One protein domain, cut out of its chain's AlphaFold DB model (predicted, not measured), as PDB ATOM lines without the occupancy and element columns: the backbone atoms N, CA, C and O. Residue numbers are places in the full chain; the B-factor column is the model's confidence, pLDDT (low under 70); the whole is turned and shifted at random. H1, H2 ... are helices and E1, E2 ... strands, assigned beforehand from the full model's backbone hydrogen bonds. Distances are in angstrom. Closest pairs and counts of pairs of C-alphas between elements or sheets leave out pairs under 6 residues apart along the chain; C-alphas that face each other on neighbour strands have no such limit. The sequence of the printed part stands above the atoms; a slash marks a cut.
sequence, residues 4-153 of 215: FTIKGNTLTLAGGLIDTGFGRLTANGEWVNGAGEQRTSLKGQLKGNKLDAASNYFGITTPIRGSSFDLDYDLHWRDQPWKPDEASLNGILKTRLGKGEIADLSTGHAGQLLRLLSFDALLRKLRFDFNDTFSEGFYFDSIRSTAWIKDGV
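What this domain is: This is residues 4 to 153 of the 215 residues of the protein "Uncharacterized protein involved in outer membrane biogenesis" of Leclercia adecarboxylata (UniProt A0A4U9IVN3). One antiparallel sheet of eight strands, twisted and curled like part of an open barrel, makes the body, and from one end of it a loose loop sticks out with residues 108 to 113 and 116 to 133, between E7 and E8. The short helix H1 only grazes the sheet, and the tiny H2 and H3 sit in that loop. The 150 printed residues hold, along the chain, E1 E2 E3 E4 H1 E5 E6 E7 H2 H3 E8; the sheet's order is E1 - E2 - E3 - E4 - E5 - E6 - E8 - E7, and the class is mostly strand. The whole is loose, with a radius of gyration of the C-alphas of 20.3 A and spans of 68 by 32 by 26 A.

How they stand to each other: E1, residues 4 to 7, an edge strand, forms a hairpin with E2, residues 10 to 19; N 7 and O 10 are 2.9 A apart. E2 bends by 62 degrees at residue 15 and forms a hairpin with E3, residues 24 to 32, with N 18 and O 25 at 2.8 A. E3 and E4, residues 39 to 48, are the next hairpin, with N 30 and O 41 at 2.9 A. E1 to E4 are a meander, each strand the antiparallel neighbour of the one before. H1, residues 51 to 57, only grazes the sheet with residues 51 to 54; its closest C-alphas to E5, residues 69 to 77, are Leu 51 and Phe 69, 6.2 A apart. E5 is antiparallel to E4, with N 46 and O 71 at 2.8 A, and forms a hairpin with E6, residues 90 to 97, with N 72 and O 94 at 2.9 A. E8, residues 137 to 150, bends by 88 degrees at residue 141 and has staggered pairing: residues 143 to 149 with E6, N 147 and O 93 at 2.9 A, and residues 137 to 140 with E7, residues 100 to 103, N 102 and O 138 at 2.8 A. Residues 64 to 65 pair antiparallel with residues 101 to 102 of E7. H2, residues 111 to 114, and H3, residues 123 to 126, are not on the sheet and are apart. In H1 every O i to N i+4 pair is within hydrogen-bond range; H2 and H3 are too short for such a pair.

Where its parts are: E1 begins at C-alpha 4, (119.431, 142.420, 141.542). E2 is 25.6 A long, E3 25.5 A, E4 28.5 A, E5 24.1 A and E6 22.5 A. E8, 32.9 A long, ends at C-alpha 150, (129.438, 134.313, 166.798).

The domain as a whole: The C-alphas of Gly 8 and Phe 128 are the two farthest apart, 68.5 A. The printed part has no cut. The links H1 to E5 and E5 to E6 are long. Residues 104 to 136 are under 70 in pLDDT; the mean of the printed part is 83.2.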
ATOM      1  N   PHE A   4     120.327 142.298 140.399       91.88
ATOM      2  CA  PHE A   4     119.431 142.420 141.542       91.88
ATOM      3  C   PHE A   4     118.106 141.753 141.199       91.88
ATOM      4  O   PHE A   4     117.552 141.967 140.121       91.88
ATOM      5  N   THR A   5     117.594 140.925 142.099       94.50
ATOM      6  CA  THR A   5     116.290 140.273 141.933       94.50
ATOM      7  C   THR A   5     115.475 140.470 143.193       94.50
ATOM      8  O   THR A   5     115.981 140.263 144.290       94.50
ATOM      9  N   ILE A   6     114.215 140.871 143.037       93.88
ATOM     10  CA  ILE A   6     113.276 141.031 144.148       93.88
ATOM     11  C   ILE A   6     112.189 139.973 144.001       93.88
ATOM     12  O   ILE A   6     111.562 139.866 142.945       93.88
ATOM     13  N   LYS A   7     111.957 139.194 145.057       94.00
ATOM     14  CA  LYS A   7     110.880 138.205 145.131       94.00
ATOM     15  C   LYS A   7     110.201 138.296 146.494       94.00
ATOM     16  O   LYS A   7     110.782 137.913 147.505       94.00
ATOM     17  N   GLY A   8     108.962 138.787 146.515       93.69
ATOM     18  CA  GLY A   8     108.258 139.074 147.767       93.69
ATOM     19  C   GLY A   8     109.045 140.090 148.595       93.69
ATOM     20  O   GLY A   8     109.337 141.180 148.113       93.69
ATOM     21  N   ASN A   9     109.440 139.694 149.803       94.00
ATOM     22  CA  ASN A   9     110.212 140.528 150.726       94.00
ATOM     23  C   ASN A   9     111.728 140.294 150.628       94.00
ATOM     24  O   ASN A   9     112.479 140.813 151.450       94.00
ATOM     25  N   THR A  10     112.184 139.509 149.653       95.75
ATOM     26  CA  THR A  10     113.590 139.132 149.513       95.75
ATOM     27  C   THR A  10     114.241 139.862 148.347       95.75
ATOM     28  O   THR A  10     113.761 139.778 147.215       95.75
ATOM     29  N   LEU A  11     115.358 140.536 148.616       95.94
ATOM     30  CA  LEU A  11     116.282 141.085 147.629       95.94
ATOM     31  C   LEU A  11     117.510 140.172 147.528       95.94
ATOM     32  O   LEU A  11     118.205 139.948 148.514       95.94
ATOM     33  N   THR A  12     117.815 139.691 146.330       96.94
ATOM     34  CA  THR A  12     119.027 138.918 146.036       96.94
ATOM     35  C   THR A  12     119.990 139.759 145.205       96.94
ATOM     36  O   THR A  12     119.584 140.380 144.219       96.94
ATOM     37  N   LEU A  13     121.265 139.745 145.587       96.69
ATOM     38  CA  LEU A  13     122.388 140.316 144.848       96.69
ATOM     39  C   LEU A  13     123.258 139.183 144.298       96.69
ATOM     40  O   LEU A  13     123.768 138.361 145.062       96.69
ATOM     41  N   ALA A  14     123.487 139.184 142.987       96.44
ATOM     42  CA  ALA A  14     124.439 138.298 142.328       96.44
ATOM     43  C   ALA A  14     125.451 139.092 141.494       96.44
ATOM     44  O   ALA A  14     125.097 140.020 140.764       96.44
ATOM     45  N   GLY A  15     126.725 138.708 141.585       95.00
ATOM     46  CA  GLY A  15     127.813 139.301 140.811       95.00
ATOM     47  C   GLY A  15     128.120 140.754 141.171       95.00
ATOM     48  O   GLY A  15     128.611 141.481 140.308       95.00
ATOM     49  N   GLY A  16     127.816 141.183 142.402       95.06
ATOM     50  CA  GLY A  16     128.148 142.511 142.905       95.06
ATOM     51  C   GLY A  16     129.649 142.762 142.835       95.06
ATOM     52  O   GLY A  16     130.450 141.899 143.200       95.06
ATOM     53  N   LEU A  17     130.021 143.938 142.339       95.12
ATOM     54  CA  LEU A  17     131.403 144.359 142.175       95.12
ATOM     55  C   LEU A  17     131.507 145.852 142.476       95.12
ATOM     56  O   LEU A  17     130.835 146.658 141.835       95.12
ATOM     57  N   ILE A  18     132.373 146.200 143.419       92.56
ATOM     58  CA  ILE A  18     132.787 147.570 143.706       92.56
ATOM     59  C   ILE A  18     134.297 147.616 143.497       92.56
ATOM     60  O   ILE A  18     135.035 146.854 144.117       92.56
ATOM     61  N   ASP A  19     134.752 148.491 142.611       93.62
ATOM     62  CA  ASP A  19     136.170 148.736 142.366       93.62
ATOM     63  C   ASP A  19     136.439 150.223 142.587       93.62
ATOM     64  O   ASP A  19     135.886 151.077 141.894       93.62
ATOM     65  N   THR A  20     137.228 150.522 143.614       90.25
ATOM     66  CA  THR A  20     137.572 151.895 144.017       90.25
ATOM     67  C   THR A  20     138.947 152.320 143.502       90.25
ATOM     68  O   THR A  20     139.391 153.428 143.791       90.25
ATOM     69  N   GLY A  21     139.670 151.432 142.807       91.38
ATOM     70  CA  GLY A  21     141.094 151.587 142.497       91.38
ATOM     71  C   GLY A  21     142.028 151.289 143.680       91.38
ATOM     72  O   GLY A  21     143.140 150.807 143.468       91.38
ATOM     73  N   PHE A  22     141.582 151.501 144.923       89.88
ATOM     74  CA  PHE A  22     142.322 151.132 146.141       89.88
ATOM     75  C   PHE A  22     142.034 149.698 146.596       89.88
ATOM     76  O   PHE A  22     142.890 149.031 147.179       89.88
ATOM     77  N   GLY A  23     140.832 149.216 146.294       93.44
ATOM     78  CA  GLY A  23     140.396 147.861 146.577       93.44
ATOM     79  C   GLY A  23     139.226 147.453 145.693       93.44
ATOM     80  O   GLY A  23     138.432 148.287 145.244       93.44
ATOM     81  N   ARG A  24     139.132 146.145 145.477       96.00
ATOM     82  CA  ARG A  24     138.098 145.471 144.707       96.00
ATOM     83  C   ARG A  24     137.313 144.545 145.626       96.00
ATOM     84  O   ARG A  24     137.853 143.569 146.142       96.00
ATOM     85  N   LEU A  25     136.035 144.848 145.795       95.44
ATOM     86  CA  LEU A  25     135.080 144.084 146.583       95.44
ATOM     87  C   LEU A  25     134.122 143.351 145.646       95.44
ATOM     88  O   LEU A  25     133.473 143.963 144.798       95.44
ATOM     89  N   THR A  26     134.002 142.044 145.823       97.50
ATOM     90  CA  THR A  26     132.932 141.238 145.236       97.50
ATOM     91  C   THR A  26     131.902 140.916 146.304       97.50
ATOM     92  O   THR A  26     132.264 140.725 147.466       97.50
ATOM     93  N   ALA A  27     130.629 140.868 145.921       96.69
ATOM     94  CA  ALA A  27     129.535 140.587 146.838       96.69
ATOM     95  C   ALA A  27     128.423 139.792 146.149       96.69
ATOM     96  O   ALA A  27     127.935 140.148 145.075       96.69
ATOM     97  N   ASN A  28     127.993 138.727 146.809       97.62
ATOM     98  CA  ASN A  28     126.743 138.031 146.555       97.62
ATOM     99  C   ASN A  28     125.981 137.976 147.870       97.62
ATOM    100  O   ASN A  28     126.594 137.845 148.928       97.62
ATOM    101  N   GLY A  29     124.659 138.037 147.826       96.69
ATOM    102  CA  GLY A  29     123.914 138.023 149.070       96.69
ATOM    103  C   GLY A  29     122.413 138.008 148.928       96.69
ATOM    104  O   GLY A  29     121.855 138.109 147.836       96.69
ATOM    105  N   GLU A  30     121.776 137.888 150.080       97.31
ATOM    106  CA  GLU A  30     120.336 137.913 150.254       97.31
ATOM    107  C   GLU A  30     120.006 138.878 151.392       97.31
ATOM    108  O   GLU A  30     120.643 138.865 152.445       97.31
ATOM    109  N   TRP A  31     118.993 139.709 151.186       97.19
ATOM    110  CA  TRP A  31     118.357 140.478 152.239       97.19
ATOM    111  C   TRP A  31     116.876 140.134 152.272       97.19
ATOM    112  O   TRP A  31     116.157 140.362 151.301       97.19
ATOM    113  N   VAL A  32     116.423 139.587 153.394       96.81
ATOM    114  CA  VAL A  32     115.006 139.343 153.662       96.81
ATOM    115  C   VAL A  32     114.498 140.484 154.529       96.81
ATOM    116  O   VAL A  32     114.984 140.694 155.638       96.81
ATOM    117  N   ASN A  33     113.511 141.216 154.022       93.50
ATOM    118  CA  ASN A  33     112.860 142.335 154.693       93.50
ATOM    119  C   ASN A  33     111.466 141.927 155.206       93.50
ATOM    120  O   ASN A  33     110.433 142.444 154.772       93.50
ATOM    121  N   GLY A  34     111.430 140.906 156.064       90.56
ATOM    122  CA  GLY A  34     110.220 140.450 156.753       90.56
ATOM    123  C   GLY A  34     110.067 141.134 158.112       90.56
ATOM    124  O   GLY A  34     111.054 141.327 158.821       90.56
ATOM    125  N   ALA A  35     108.840 141.487 158.502       85.50
ATOM    126  CA  ALA A  35     108.576 142.062 159.821       85.50
ATOM    127  C   ALA A  35     108.988 141.070 160.927       85.50
ATOM    128  O   ALA A  35     108.412 139.993 161.033       85.50
ATOM    129  N   GLY A  36     109.998 141.423 161.730       83.56
ATOM    130  CA  GLY A  36     110.543 140.558 162.789       83.56
ATOM    131  C   GLY A  36     111.484 139.440 162.315       83.56
ATOM    132  O   GLY A  36     112.079 138.764 163.147       83.56
ATOM    133  N   GLU A  37     111.671 139.273 161.004       89.00
ATOM    134  CA  GLU A  37     112.528 138.239 160.396       89.00
ATOM    135  C   GLU A  37     113.617 138.844 159.505       89.00
ATOM    136  O   GLU A  37     114.127 138.215 158.575       89.00
ATOM    137  N   GLN A  38     113.950 140.105 159.758       94.81
ATOM    138  CA  GLN A  38     114.901 140.814 158.936       94.81
ATOM    139  C   GLN A  38     116.282 140.171 159.051       94.81
ATOM    140  O   GLN A  38     116.810 139.994 160.150       94.81
ATOM    141  N   ARG A  39     116.863 139.804 157.909       96.25
ATOM    142  CA  ARG A  39     118.192 139.190 157.859       96.25
ATOM    143  C   ARG A  39     118.934 139.580 156.600       96.25
ATOM    144  O   ARG A  39     118.351 139.628 155.516       96.25
ATOM    145  N   THR A  40     120.231 139.775 156.744       97.81
ATOM    146  CA  THR A  40     121.156 139.950 155.634       97.81
ATOM    147  C   THR A  40     122.203 138.856 155.686       97.81
ATOM    148  O   THR A  40     122.742 138.561 156.748       97.81
ATOM    149  N   SER A  41     122.496 138.279 154.526       97.81
ATOM    150  CA  SER A  41     123.630 137.390 154.293       97.81
ATOM    151  C   SER A  41     124.440 137.945 153.132       97.81
ATOM    152  O   SER A  41     123.893 138.129 152.043       97.81
ATOM    153  N   LEU A  42     125.724 138.206 153.349       97.69
ATOM    154  CA  LEU A  42     126.656 138.658 152.322       97.69
ATOM    155  C   LEU A  42     127.885 137.761 152.315       97.69
ATOM    156  O   LEU A  42     128.485 137.504 153.354       97.69
ATOM    157  N   LYS A  43     128.310 137.369 151.121       98.06
ATOM    158  CA  LYS A  43     129.565 136.660 150.914       98.06
ATOM    159  C   LYS A  43     130.309 137.181 149.708       98.06
ATOM    160  O   LYS A  43     129.710 137.599 148.711       98.06
ATOM    161  N   GLY A  44     131.621 137.074 149.756       98.06
ATOM    162  CA  GLY A  44     132.464 137.465 148.648       98.06
ATOM    163  C   GLY A  44     133.896 137.641 149.087       98.06
ATOM    164  O   GLY A  44     134.363 136.991 150.019       98.06
ATOM    165  N   GLN A  45     134.582 138.520 148.376       98.12
ATOM    166  CA  GLN A  45     136.004 138.725 148.554       98.12
ATOM    167  C   GLN A  45     136.368 140.195 148.405       98.12
ATOM    168  O   GLN A  45     135.869 140.867 147.501       98.12
ATOM    169  N   LEU A  46     137.260 140.668 149.265       96.88
ATOM    170  CA  LEU A  46     137.832 142.003 149.263       96.88
ATOM    171  C   LEU A  46     139.344 141.894 149.033       96.88
ATOM    172  O   LEU A  46     140.055 141.287 149.826       96.88
ATOM    173  N   LYS A  47     139.834 142.481 147.939       97.25
ATOM    174  CA  LYS A  47     141.244 142.428 147.527       97.25
ATOM    175  C   LYS A  47     141.817 143.803 147.241       97.25
ATOM    176  O   LYS A  47     141.107 144.670 146.737       97.25
ATOM    177  N   GLY A  48     143.113 143.981 147.455       96.31
ATOM    178  CA  GLY A  48     143.818 145.196 147.052       96.31
ATOM    179  C   GLY A  48     145.321 145.111 147.271       96.31
ATOM    180  O   GLY A  48     145.831 144.174 147.881       96.31
ATOM    181  N   ASN A  49     146.040 146.102 146.746       95.69
ATOM    182  CA  ASN A  49     147.506 146.097 146.741       95.69
ATOM    183  C   ASN A  49     148.125 146.856 147.920       95.69
ATOM    184  O   ASN A  49     149.294 146.638 148.213       95.69
ATOM    185  N   LYS A  50     147.374 147.768 148.553       93.50
ATOM    186  CA  LYS A  50     147.841 148.601 149.670       93.50
ATOM    187  C   LYS A  50     146.727 148.793 150.695       93.50
ATOM    188  O   LYS A  50     145.796 149.568 150.464       93.50
ATOM    189  N   LEU A  51     146.810 148.068 151.806       92.69
ATOM    190  CA  LEU A  51     145.810 148.064 152.871       92.69
ATOM    191  C   LEU A  51     145.652 149.437 153.528       92.69
ATOM    192  O   LEU A  51     144.529 149.849 153.803       92.69
ATOM    193  N   ASP A  52     146.746 150.162 153.742       89.88
ATOM    194  CA  ASP A  52     146.750 151.512 154.306       89.88
ATOM    195  C   ASP A  52     146.001 152.504 153.413       89.88
ATOM    196  O   ASP A  52     145.134 153.236 153.885       89.88
ATOM    197  N   ALA A  53     146.262 152.481 152.103       90.31
ATOM    198  CA  ALA A  53     145.565 153.343 151.153       90.31
ATOM    199  C   ALA A  53     144.061 153.025 151.090       90.31
ATOM    200  O   ALA A  53     143.237 153.941 151.109       90.31
ATOM    201  N   ALA A  54     143.700 151.736 151.061       90.88
ATOM    202  CA  ALA A  54     142.305 151.303 151.068       90.88
ATOM    203  C   ALA A  54     141.590 151.680 152.374       90.88
ATOM    204  O   ALA A  54     140.500 152.242 152.334       90.88
ATOM    205  N   SER A  55     142.210 151.432 153.528       86.50
ATOM    206  CA  SER A  55     141.620 151.734 154.840       86.50
ATOM    207  C   SER A  55     141.413 153.239 155.020       86.50
ATOM    208  O   SER A  55     140.323 153.661 155.403       86.50
ATOM    209  N   ASN A  56     142.401 154.057 154.636       86.19
ATOM    210  CA  ASN A  56     142.305 155.517 154.690       86.19
ATOM    211  C   ASN A  56     141.172 156.064 153.809       86.19
ATOM    212  O   ASN A  56     140.481 156.993 154.222       86.19
ATOM    213  N   TYR A  57     140.943 155.478 152.628       85.44
ATOM    214  CA  TYR A  57     139.823 155.854 151.757       85.44
ATOM    215  C   TYR A  57     138.461 155.658 152.445       85.44
ATOM    216  O   TYR A  57     137.556 156.471 152.266       85.44
ATOM    217  N   PHE A  58     138.333 154.623 153.280       80.75
ATOM    218  CA  PHE A  58     137.135 154.346 154.080       80.75
ATOM    219  C   PHE A  58     137.156 154.989 155.480       80.75
ATOM    220  O   PHE A  58     136.266 154.724 156.284       80.75
ATOM    221  N   GLY A  59     138.145 155.840 155.782       79.62
ATOM    222  CA  GLY A  59     138.265 156.532 157.071       79.62
ATOM    223  C   GLY A  59     138.727 155.648 158.236       79.62
ATOM    224  O   GLY A  59     138.553 156.026 159.392       79.62
ATOM    225  N   ILE A  60     139.308 154.480 157.949       79.50
ATOM    226  CA  ILE A  60     139.822 153.530 158.941       79.50
ATOM    227  C   ILE A  60     141.338 153.696 159.051       79.50
ATOM    228  O   ILE A  60     142.059 153.603 158.059       79.50
ATOM    229  N   THR A  61     141.840 153.903 160.267       77.12
ATOM    230  CA  THR A  61     143.282 153.898 160.540       77.12
ATOM    231  C   THR A  61     143.756 152.474 160.814       77.12
ATOM    232  O   THR A  61     143.154 151.759 161.612       77.12
ATOM    233  N   THR A  62     144.854 152.074 160.176       82.50
ATOM    234  CA  THR A  62     145.500 150.773 160.380       82.50
ATOM    235  C   THR A  62     146.989 150.966 160.677       82.50
ATOM    236  O   THR A  62     147.610 151.846 160.073       82.50
ATOM    237  N   PRO A  63     147.586 150.177 161.590       82.50
ATOM    238  CA  PRO A  63     149.034 150.171 161.786       82.50
ATOM    239  C   PRO A  63     149.774 149.479 160.630       82.50
ATOM    240  O   PRO A  63     150.980 149.650 160.494       82.50
ATOM    241  N   ILE A  64     149.074 148.712 159.788       89.62
ATOM    242  CA  ILE A  64     149.680 147.948 158.696       89.62
ATOM    243  C   ILE A  64     149.849 148.835 157.464       89.62
ATOM    244  O   ILE A  64     148.873 149.368 156.935       89.62
ATOM    245  N   ARG A  65     151.081 148.936 156.964       90.50
ATOM    246  CA  ARG A  65     151.457 149.761 155.813       90.50
ATOM    247  C   ARG A  65     151.963 148.920 154.652       90.50
ATOM    248  O   ARG A  65     152.643 147.914 154.844       90.50
ATOM    249  N   GLY A  66     151.628 149.348 153.433       90.62
ATOM    250  CA  GLY A  66     152.220 148.833 152.196       90.62
ATOM    251  C   GLY A  66     151.842 147.398 151.822       90.62
ATOM    252  O   GLY A  66     152.259 146.936 150.765       90.62
ATOM    253  N   SER A  67     151.042 146.716 152.643       96.19
ATOM    254  CA  SER A  67     150.680 145.316 152.439       96.19
ATOM    255  C   SER A  67     149.495 145.152 151.491       96.19
ATOM    256  O   SER A  67     148.490 145.859 151.605       96.19
ATOM    257  N   SER A  68     149.589 144.189 150.572       97.62
ATOM    258  CA  SER A  68     148.423 143.707 149.832       97.62
ATOM    259  C   SER A  68     147.501 142.917 150.754       97.62
ATOM    260  O   SER A  68     147.942 142.338 151.742       97.62
ATOM    261  N   PHE A  69     146.214 142.874 150.431       97.50
ATOM    262  CA  PHE A  69     145.220 142.163 151.225       97.50
ATOM    263  C   PHE A  69     144.303 141.324 150.344       97.50
ATOM    264  O   PHE A  69     143.946 141.715 149.229       97.50
ATOM    265  N   ASP A  70     143.915 140.177 150.882       98.12
ATOM    266  CA  ASP A  70     142.908 139.269 150.358       98.12
ATOM    267  C   ASP A  70     142.062 138.779 151.536       98.12
ATOM    268  O   ASP A  70     142.565 138.104 152.435       98.12
ATOM    269  N   LEU A  71     140.799 139.187 151.560       98.00
ATOM    270  CA  LEU A  71     139.828 138.840 152.584       98.00
ATOM    271  C   LEU A  71     138.649 138.135 151.921       98.00
ATOM    272  O   LEU A  71     137.868 138.774 151.217       98.00
ATOM    273  N   ASP A  72     138.481 136.849 152.194       98.62
ATOM    274  CA  ASP A  72     137.232 136.144 151.928       98.62
ATOM    275  C   ASP A  72     136.307 136.295 153.140       98.62
ATOM    276  O   ASP A  72     136.740 136.168 154.289       98.62
ATOM    277  N   TYR A  73     135.029 136.559 152.886       98.25
ATOM    278  CA  TYR A  73     134.031 136.725 153.937       98.25
ATOM    279  C   TYR A  73     132.729 136.005 153.580       98.25
ATOM    280  O   TYR A  73     132.297 135.996 152.425       98.25
ATOM    281  N   ASP A  74     132.091 135.437 154.597       98.44
ATOM    282  CA  ASP A  74     130.712 134.950 154.566       98.44
ATOM    283  C   ASP A  74     130.066 135.351 155.891       98.44
ATOM    284  O   ASP A  74     130.420 134.824 156.945       98.44
ATOM    285  N   LEU A  75     129.210 136.368 155.846       98.19
ATOM    286  CA  LEU A  75     128.686 137.070 157.010       98.19
ATOM    287  C   LEU A  75     127.167 137.127 156.968       98.19
ATOM    288  O   LEU A  75     126.561 137.315 155.910       98.19
ATOM    289  N   HIS A  76     126.551 137.063 158.141       97.62
ATOM    290  CA  HIS A  76     125.126 137.286 158.291       97.62
ATOM    291  C   HIS A  76     124.772 137.974 159.609       97.62
ATOM    292  O   HIS A  76     125.422 137.774 160.632       97.62
ATOM    293  N   TRP A  77     123.720 138.789 159.577       97.56
ATOM    294  CA  TRP A  77     123.192 139.517 160.735       97.56
ATOM    295  C   TRP A  77     121.692 139.781 160.571       97.56
ATOM    296  O   TRP A  77     121.118 139.576 159.496       97.56
ATOM    297  N   ARG A  78     121.040 140.231 161.646       96.00
ATOM    298  CA  ARG A  78     119.585 140.436 161.727       96.00
ATOM    299  C   ARG A  78     119.168 141.902 161.557       96.00
ATOM    300  O   ARG A  78     118.396 142.424 162.353       96.00
ATOM    301  N   ASP A  79     119.696 142.577 160.535       95.19
ATOM    302  CA  ASP A  79     119.322 143.960 160.188       95.19
ATOM    303  C   ASP A  79     119.583 144.243 158.686       95.19
ATOM    304  O   ASP A  79     119.650 143.311 157.889       95.19
ATOM    305  N   GLN A  80     119.590 145.510 158.255       94.19
ATOM    306  CA  GLN A  80     119.671 145.946 156.855       94.19
ATOM    307  C   GLN A  80     121.114 145.820 156.336       94.19
ATOM    308  O   GLN A  80     122.055 145.992 157.116       94.19
ATOM    309  N   PRO A  81     121.333 145.633 155.018       92.25
ATOM    310  CA  PRO A  81     122.677 145.507 154.453       92.25
ATOM    311  C   PRO A  81     123.612 146.698 154.713       92.25
ATOM    312  O   PRO A  81     124.822 146.527 154.796       92.25
ATOM    313  N   TRP A  82     123.062 147.908 154.841       89.81
ATOM    314  CA  TRP A  82     123.815 149.146 155.094       89.81
ATOM    315  C   TRP A  82     123.922 149.508 156.581       89.81
ATOM    316  O   TRP A  82     124.515 150.531 156.920       89.81
ATOM    317  N   LYS A  83     123.338 148.698 157.468       90.50
ATOM    318  CA  LYS A  83     123.405 148.886 158.917       90.50
ATOM    319  C   LYS A  83     123.614 147.531 159.604       90.50
ATOM    320  O   LYS A  83     122.652 146.954 160.103       90.50
ATOM    321  N   PRO A  84     124.845 146.995 159.593       90.62
ATOM    322  CA  PRO A  84     125.158 145.763 160.303       90.62
ATOM    323  C   PRO A  84     124.828 145.862 161.792       90.62
ATOM    324  O   PRO A  84     125.237 146.811 162.461       90.62
ATOM    325  N   ASP A  85     124.104 144.871 162.307       94.50
ATOM    326  CA  ASP A  85     123.888 144.698 163.742       94.50
ATOM    327  C   ASP A  85     125.004 143.815 164.302       94.50
ATOM    328  O   ASP A  85     124.994 142.595 164.125       94.50
ATOM    329  N   GLU A  86     125.987 144.438 164.954       94.31
ATOM    330  CA  GLU A  86     127.159 143.740 165.490       94.31
ATOM    331  C   GLU A  86     126.763 142.630 166.471       94.31
ATOM    332  O   GLU A  86     127.382 141.573 166.457       94.31
ATOM    333  N   ALA A  87     125.705 142.815 167.268       96.31
ATOM    334  CA  ALA A  87     125.287 141.846 168.284       96.31
ATOM    335  C   ALA A  87     124.713 140.544 167.704       96.31
ATOM    336  O   ALA A  87     124.739 139.509 168.367       96.31
ATOM    337  N   SER A  88     124.190 140.572 166.476       97.06
ATOM    338  CA  SER A  88     123.732 139.372 165.764       97.06
ATOM    339  C   SER A  88     124.661 138.940 164.637       97.06
ATOM    340  O   SER A  88     124.330 137.998 163.907       97.06
ATOM    341  N   LEU A  89     125.809 139.605 164.490       98.06
ATOM    342  CA  LEU A  89     126.784 139.280 163.466       98.06
ATOM    343  C   LEU A  89     127.358 137.891 163.720       98.06
ATOM    344  O   LEU A  89     127.795 137.555 164.820       98.06
ATOM    345  N   ASN A  90     127.355 137.094 162.667       98.31
ATOM    346  CA  ASN A  90     127.868 135.742 162.638       98.31
ATOM    347  C   ASN A  90     128.528 135.506 161.276       98.31
ATOM    348  O   ASN A  90     128.152 136.137 160.285       98.31
ATOM    349  N   GLY A  91     129.500 134.601 161.211       98.06
ATOM    350  CA  GLY A  91     130.116 134.244 159.937       98.06
ATOM    351  C   GLY A  91     131.566 133.813 160.040       98.06
ATOM    352  O   GLY A  91     132.066 133.524 161.126       98.06
ATOM    353  N   ILE A  92     132.238 133.762 158.893       98.31
ATOM    354  CA  ILE A  92     133.633 133.342 158.762       98.31
ATOM    355  C   ILE A  92     134.382 134.370 157.921       98.31
ATOM    356  O   ILE A  92     133.878 134.868 156.912       98.31
ATOM    357  N   LEU A  93     135.604 134.661 158.345       98.25
ATOM    358  CA  LEU A  93     136.560 135.515 157.665       98.25
ATOM    359  C   LEU A  93     137.840 134.719 157.428       98.25
ATOM    360  O   LEU A  93     138.331 134.029 158.323       98.25
ATOM    361  N   LYS A  94     138.413 134.851 156.237       98.50
ATOM    362  CA  LYS A  94     139.744 134.332 155.931       98.50
ATOM    363  C   LYS A  94     140.575 135.450 155.343       98.50
ATOM    364  O   LYS A  94     140.254 135.967 154.279       98.50
ATOM    365  N   THR A  95     141.643 135.806 156.042       97.94
ATOM    366  CA  THR A  95     142.478 136.954 155.700       97.94
ATOM    367  C   THR A  95     143.877 136.495 155.336       97.94
ATOM    368  O   THR A  95     144.489 135.683 156.036       97.94
ATOM    369  N   ARG A  96     144.412 137.060 154.256       98.38
ATOM    370  CA  ARG A  96     145.822 136.988 153.896       98.38
ATOM    371  C   ARG A  96     146.331 138.384 153.578       98.38
ATOM    372  O   ARG A  96     145.810 139.047 152.684       98.38
ATOM    373  N   LEU A  97     147.383 138.788 154.270       98.12
ATOM    374  CA  LEU A  97     148.158 139.977 153.955       98.12
ATOM    375  C   LEU A  97     149.500 139.558 153.353       98.12
ATOM    376  O   LEU A  97     150.098 138.567 153.784       98.12
ATOM    377  N   GLY A  98     149.931 140.269 152.314       97.88
ATOM    378  CA  GLY A  98     151.249 140.095 151.704       97.88
ATOM    379  C   GLY A  98     152.336 140.853 152.464       97.88
ATOM    380  O   GLY A  98     152.092 141.354 153.557       97.88
ATOM    381  N   LYS A  99     153.518 140.988 151.858       96.69
ATOM    382  CA  LYS A  99     154.646 141.696 152.476       96.69
ATOM    383  C   LYS A  99     154.263 143.114 152.891       96.69
ATOM    384  O   LYS A  99     153.613 143.814 152.114       96.69
ATOM    385  N   GLY A 100     154.678 143.541 154.073       93.38
ATOM    386  CA  GLY A 100     154.384 144.872 154.585       93.38
ATOM    387  C   GLY A 100     155.102 145.168 155.891       93.38
ATOM    388  O   GLY A 100     156.052 144.490 156.271       93.38
ATOM    389  N   GLU A 101     154.633 146.210 156.564       89.81
ATOM    390  CA  GLU A 101     155.196 146.677 157.826       89.81
ATOM    391  C   GLU A 101     154.062 146.982 158.805       89.81
ATOM    392  O   GLU A 101     153.079 147.637 158.442       89.81
ATOM    393  N   ILE A 102     154.175 146.503 160.039       86.94
ATOM    394  CA  ILE A 102     153.365 146.978 161.160       86.94
ATOM    395  C   ILE A 102     154.120 148.166 161.750       86.94
ATOM    396  O   ILE A 102     155.138 147.998 162.418       86.94
ATOM    397  N   ALA A 103     153.635 149.374 161.479       78.62
ATOM    398  CA  ALA A 103     154.262 150.588 161.973       78.62
ATOM    399  C   ALA A 103     154.118 150.697 163.494       78.62
ATOM    400  O   ALA A 103     153.044 150.436 164.048       78.62
ATOM    401  N   ASP A 104     155.176 151.156 164.160       62.09
ATOM    402  CA  ASP A 104     155.116 151.444 165.588       62.09
ATOM    403  C   ASP A 104     154.167 152.632 165.850       62.09
ATOM    404  O   ASP A 104     154.372 153.763 165.389       62.09
ATOM    405  N   LEU A 105     153.102 152.375 166.618       48.88
ATOM    406  CA  LEU A 105     152.125 153.378 167.050       48.88
ATOM    407  C   LEU A 105     152.720 154.397 168.045       48.88
ATOM    408  O   LEU A 105     152.070 155.397 168.363       48.88
ATOM    409  N   SER A 106     153.953 154.188 168.518       40.66
ATOM    410  CA  SER A 106     154.666 155.092 169.429       40.66
ATOM    411  C   SER A 106     155.088 156.435 168.801       40.66
ATOM    412  O   SER A 106     155.466 157.357 169.526       40.66
ATOM    413  N   THR A 107     154.969 156.596 167.478       36.69
ATOM    414  CA  THR A 107     155.458 157.780 166.738       36.69
ATOM    415  C   THR A 107     154.382 158.818 166.376       36.69
ATOM    416  O   THR A 107     154.677 159.806 165.704       36.69
ATOM    417  N   GLY A 108     153.139 158.658 166.846       34.62
ATOM    418  CA  GLY A 108     152.033 159.583 166.559       34.62
ATOM    419  C   GLY A 108     151.408 160.231 167.798       34.62
ATOM    420  O   GLY A 108     151.473 159.700 168.902       34.62
ATOM    421  N   HIS A 109     150.706 161.354 167.600       39.09
ATOM    422  CA  HIS A 109     149.957 162.098 168.632       39.09
ATOM    423  C   HIS A 109     148.938 161.251 169.437       39.09
ATOM    424  O   HIS A 109     148.494 161.675 170.501       39.09
ATOM    425  N   ALA A 110     148.602 160.039 168.982       41.09
ATOM    426  CA  ALA A 110     147.792 159.066 169.719       41.09
ATOM    427  C   ALA A 110     148.550 158.367 170.874       41.09
ATOM    428  O   ALA A 110     147.928 157.945 171.848       41.09
ATOM    429  N   GLY A 111     149.887 158.304 170.833       39.88
ATOM    430  CA  GLY A 111     150.726 157.695 171.878       39.88
ATOM    431  C   GLY A 111     150.847 158.526 173.162       39.88
ATOM    432  O   GLY A 111     151.312 158.038 174.193       39.88
ATOM    433  N   GLN A 112     150.405 159.785 173.143       40.81
ATOM    434  CA  GLN A 112     150.524 160.691 174.288       40.81
ATOM    435  C   GLN A 112     149.432 160.461 175.347       40.81
ATOM    436  O   GLN A 112     149.656 160.741 176.524       40.81
ATOM    437  N   LEU A 113     148.289 159.889 174.952       41.50
ATOM    438  CA  LEU A 113     147.156 159.624 175.848       41.50
ATOM    439  C   LEU A 113     147.304 158.314 176.637       41.50
ATOM    440  O   LEU A 113     146.792 158.216 177.748       41.50
ATOM    441  N   LEU A 114     148.079 157.348 176.136       41.50
ATOM    442  CA  LEU A 114     148.397 156.113 176.869       41.50
ATOM    443  C   LEU A 114     149.611 156.258 177.803       41.50
ATOM    444  O   LEU A 114     149.799 155.452 178.710       41.50
ATOM    445  N   ARG A 115     150.409 157.326 177.661       44.69
ATOM    446  CA  ARG A 115     151.590 157.581 178.510       44.69
ATOM    447  C   ARG A 115     151.256 157.970 179.953       44.69
ATOM    448  O   ARG A 115     152.158 158.025 180.784       44.69
ATOM    449  N   LEU A 116     149.986 158.246 180.254       47.84
ATOM    450  CA  LEU A 116     149.532 158.659 181.585       47.84
ATOM    451  C   LEU A 116     149.030 157.512 182.463       47.84
ATOM    452  O   LEU A 116     148.782 157.736 183.645       47.84
ATOM    453  N   LEU A 117     148.942 156.286 181.943       46.97
ATOM    454  CA  LEU A 117     148.565 155.129 182.745       46.97
ATOM    455  C   LEU A 117     149.529 153.964 182.472       46.97
ATOM    456  O   LEU A 117     149.399 153.202 181.522       46.97
ATOM    457  N   SER A 118     150.485 153.808 183.392       44.44
ATOM    458  CA  SER A 118     151.061 152.512 183.789       44.44
ATOM    459  C   SER A 118     151.943 151.721 182.799       44.44
ATOM    460  O   SER A 118     151.871 150.499 182.777       44.44
ATOM    461  N   PHE A 119     152.882 152.362 182.086       46.25
ATOM    462  CA  PHE A 119     153.976 151.634 181.391       46.25
ATOM    463  C   PHE A 119     155.400 152.173 181.623       46.25
ATOM    464  O   PHE A 119     156.375 151.614 181.121       46.25
ATOM    465  N   ASP A 120     155.563 153.217 182.437       45.34
ATOM    466  CA  ASP A 120     156.855 153.906 182.583       45.34
ATOM    467  C   ASP A 120     157.863 153.159 183.490       45.34
ATOM    468  O   ASP A 120     159.071 153.385 183.430       45.34
ATOM    469  N   ALA A 121     157.400 152.217 184.318       49.69
ATOM    470  CA  ALA A 121     158.267 151.431 185.203       49.69
ATOM    471  C   ALA A 121     158.807 150.141 184.555       49.69
ATOM    472  O   ALA A 121     159.908 149.709 184.894       49.69
ATOM    473  N   LEU A 122     158.069 149.555 183.606       45.91
ATOM    474  CA  LEU A 122     158.459 148.319 182.912       45.91
ATOM    475  C   LEU A 122     159.421 148.598 181.745       45.91
ATOM    476  O   LEU A 122     160.393 147.869 181.556       45.91
ATOM    477  N   LEU A 123     159.231 149.712 181.025       48.91
ATOM    478  CA  LEU A 123     160.042 150.056 179.848       48.91
ATOM    479  C   LEU A 123     161.501 150.411 180.177       48.91
ATOM    480  O   LEU A 123     162.391 150.174 179.364       48.91
ATOM    481  N   ARG A 124     161.786 150.961 181.365       50.00
ATOM    482  CA  ARG A 124     163.154 151.379 181.731       50.00
ATOM    483  C   ARG A 124     164.134 150.216 181.897       50.00
ATOM    484  O   ARG A 124     165.329 150.436 181.735       50.00
ATOM    485  N   LYS A 125     163.656 149.005 182.201       44.41
ATOM    486  CA  LYS A 125     164.520 147.821 182.347       44.41
ATOM    487  C   LYS A 125     164.708 147.026 181.055       44.41
ATOM    488  O   LYS A 125     165.722 146.358 180.934       44.41
ATOM    489  N   LEU A 126     163.787 147.128 180.096       50.88
ATOM    490  CA  LEU A 126     163.867 146.402 178.819       50.88
ATOM    491  C   LEU A 126     164.579 147.196 177.711       50.88
ATOM    492  O   LEU A 126     165.149 146.606 176.802       50.88
ATOM    493  N   ARG A 127     164.612 148.533 177.800       48.50
ATOM    494  CA  ARG A 127     165.274 149.400 176.802       48.50
ATOM    495  C   ARG A 127     166.806 149.372 176.838       48.50
ATOM    496  O   ARG A 127     167.419 149.867 175.902       48.50
ATOM    497  N   PHE A 128     167.423 148.835 177.893       49.59
ATOM    498  CA  PHE A 128     168.885 148.846 178.023       49.59
ATOM    499  C   PHE A 128     169.595 147.744 177.212       49.59
ATOM    500  O   PHE A 128     170.795 147.876 177.012       49.59
ATOM    501  N   ASP A 129     168.880 146.724 176.709       53.69
ATOM    502  CA  ASP A 129     169.487 145.573 176.003       53.69
ATOM    503  C   ASP A 129     169.123 145.445 174.504       53.69
ATOM    504  O   ASP A 129     169.727 144.638 173.806       53.69
ATOM    505  N   PHE A 130     168.179 146.234 173.963       49.88
ATOM    506  CA  PHE A 130     167.632 146.004 172.602       49.88
ATOM    507  C   PHE A 130     167.528 147.261 171.722       49.88
ATOM    508  O   PHE A 130     166.606 147.399 170.919       49.88
ATOM    509  N   ASN A 131     168.459 148.203 171.874       45.44
ATOM    510  CA  ASN A 131     168.371 149.504 171.204       45.44
ATOM    511  C   ASN A 131     168.649 149.474 169.680       45.44
ATOM    512  O   ASN A 131     168.407 150.486 169.034       45.44
ATOM    513  N   ASP A 132     169.104 148.355 169.101       43.22
ATOM    514  CA  ASP A 132     169.568 148.297 167.697       43.22
ATOM    515  C   ASP A 132     168.699 147.452 166.736       43.22
ATOM    516  O   ASP A 132     169.078 147.270 165.583       43.22
ATOM    517  N   THR A 133     167.534 146.934 167.156       44.59
ATOM    518  CA  THR A 133     166.707 146.048 166.290       44.59
ATOM    519  C   THR A 133     165.272 146.532 166.046       44.59
ATOM    520  O   THR A 133     164.624 146.054 165.128       44.59
ATOM    521  N   PHE A 134     164.757 147.511 166.800       46.31
ATOM    522  CA  PHE A 134     163.321 147.864 166.786       46.31
ATOM    523  C   PHE A 134     162.998 149.277 166.270       46.31
ATOM    524  O   PHE A 134     161.968 149.844 166.625       46.31
ATOM    525  N   SER A 135     163.879 149.910 165.496       44.47
ATOM    526  CA  SER A 135     163.854 151.374 165.388       44.47
ATOM    527  C   SER A 135     162.846 152.010 164.417       44.47
ATOM    528  O   SER A 135     162.695 153.224 164.512       44.47
ATOM    529  N   GLU A 136     162.126 151.295 163.534       59.78
ATOM    530  CA  GLU A 136     161.219 151.970 162.563       59.78
ATOM    531  C   GLU A 136     159.845 151.300 162.318       59.78
ATOM    532  O   GLU A 136     158.876 152.004 162.029       59.78
ATOM    533  N   GLY A 137     159.708 149.991 162.541       70.25
ATOM    534  CA  GLY A 137     158.474 149.212 162.364       70.25
ATOM    535  C   GLY A 137     158.782 147.711 162.403       70.25
ATOM    536  O   GLY A 137     159.951 147.334 162.428       70.25
ATOM    537  N   PHE A 138     157.764 146.850 162.445       83.00
ATOM    538  CA  PHE A 138     157.933 145.391 162.378       83.00
ATOM    539  C   PHE A 138     157.621 144.903 160.962       83.00
ATOM    540  O   PHE A 138     156.466 144.966 160.520       83.00
ATOM    541  N   TYR A 139     158.643 144.454 160.236       89.19
ATOM    542  CA  TYR A 139     158.495 144.004 158.855       89.19
ATOM    543  C   TYR A 139     158.024 142.558 158.806       89.19
ATOM    544  O   TYR A 139     158.425 141.717 159.604       89.19
ATOM    545  N   PHE A 140     157.167 142.254 157.837       92.31
ATOM    546  CA  PHE A 140     156.643 140.907 157.667       92.31
ATOM    547  C   PHE A 140     156.471 140.544 156.201       92.31
ATOM    548  O   PHE A 140     156.183 141.388 155.347       92.31
ATOM    549  N   ASP A 141     156.598 139.253 155.924       92.81
ATOM    550  CA  ASP A 141     156.409 138.668 154.609       92.81
ATOM    551  C   ASP A 141     154.956 138.240 154.374       92.81
ATOM    552  O   ASP A 141     154.445 138.341 153.250       92.81
ATOM    553  N   SER A 142     154.255 137.796 155.425       96.88
ATOM    554  CA  SER A 142     152.811 137.567 155.353       96.88
ATOM    555  C   SER A 142     152.108 137.559 156.708       96.88
ATOM    556  O   SER A 142     152.692 137.195 157.723       96.88
ATOM    557  N   ILE A 143     150.813 137.882 156.697       97.06
ATOM    558  CA  ILE A 143     149.898 137.610 157.816       97.06
ATOM    559  C   ILE A 143     148.779 136.719 157.296       97.06
ATOM    560  O   ILE A 143     148.210 136.983 156.235       97.06
ATOM    561  N   ARG A 144     148.454 135.649 158.016       98.12
ATOM    562  CA  ARG A 144     147.359 134.730 157.677       98.12
ATOM    563  C   ARG A 144     146.488 134.522 158.901       98.12
ATOM    564  O   ARG A 144     147.020 134.381 159.992       98.12
ATOM    565  N   SER A 145     145.175 134.519 158.717       96.88
ATOM    566  CA  SER A 145     144.226 134.323 159.811       96.88
ATOM    567  C   SER A 145     142.921 133.743 159.290       96.88
ATOM    568  O   SER A 145     142.397 134.204 158.266       96.88
ATOM    569  N   THR A 146     142.386 132.765 160.010       98.06
ATOM    570  CA  THR A 146     140.988 132.360 159.939       98.06
ATOM    571  C   THR A 146     140.293 132.865 161.198       98.06
ATOM    572  O   THR A 146     140.787 132.720 162.318       98.06
ATOM    573  N   ALA A 147     139.125 133.469 161.021       97.94
ATOM    574  CA  ALA A 147     138.306 133.904 162.134       97.94
ATOM    575  C   ALA A 147     136.851 133.511 161.921       97.94
ATOM    576  O   ALA A 147     136.343 133.537 160.800       97.94
ATOM    577  N   TRP A 148     136.160 133.179 163.005       98.44
ATOM    578  CA  TRP A 148     134.712 133.017 163.000       98.44
ATOM    579  C   TRP A 148     134.090 133.999 163.975       98.44
ATOM    580  O   TRP A 148     134.639 134.286 165.037       98.44
ATOM    581  N   ILE A 149     132.937 134.531 163.601       98.50
ATOM    582  CA  ILE A 149     132.172 135.454 164.424       98.50
ATOM    583  C   ILE A 149     130.935 134.714 164.896       98.50
ATOM    584  O   ILE A 149     130.240 134.084 164.091       98.50
ATOM    585  N   LYS A 150     130.665 134.802 166.194       98.12
ATOM    586  CA  LYS A 150     129.438 134.313 166.798       98.12
ATOM    587  C   LYS A 150     128.843 135.367 167.714       98.12
ATOM    588  O   LYS A 150     129.495 135.774 168.669       98.12
ATOM    589  N   ASP A 151     127.614 135.779 167.423       97.31
ATOM    590  CA  ASP A 151     126.853 136.749 168.223       97.31
ATOM    591  C   ASP A 151     127.677 138.005 168.580       97.31
ATOM    592  O   ASP A 151     127.734 138.453 169.726       97.31
ATOM    593  N   GLY A 152     128.392 138.537 167.581       96.50
ATOM    594  CA  GLY A 152     129.249 139.716 167.732       96.50
ATOM    595  C   GLY A 152     130.599 139.483 168.409       96.50
ATOM    596  O   GLY A 152     131.329 140.446 168.641       96.50
ATOM    597  N   VAL A 153     130.971 138.238 168.708       98.06
ATOM    598  CA  VAL A 153     132.301 137.883 169.218       98.06
ATOM    599  C   VAL A 153     133.094 137.188 168.119       98.06
ATOM    600  O   VAL A 153     132.730 136.108 167.660       98.06
TER     601      VAL A 153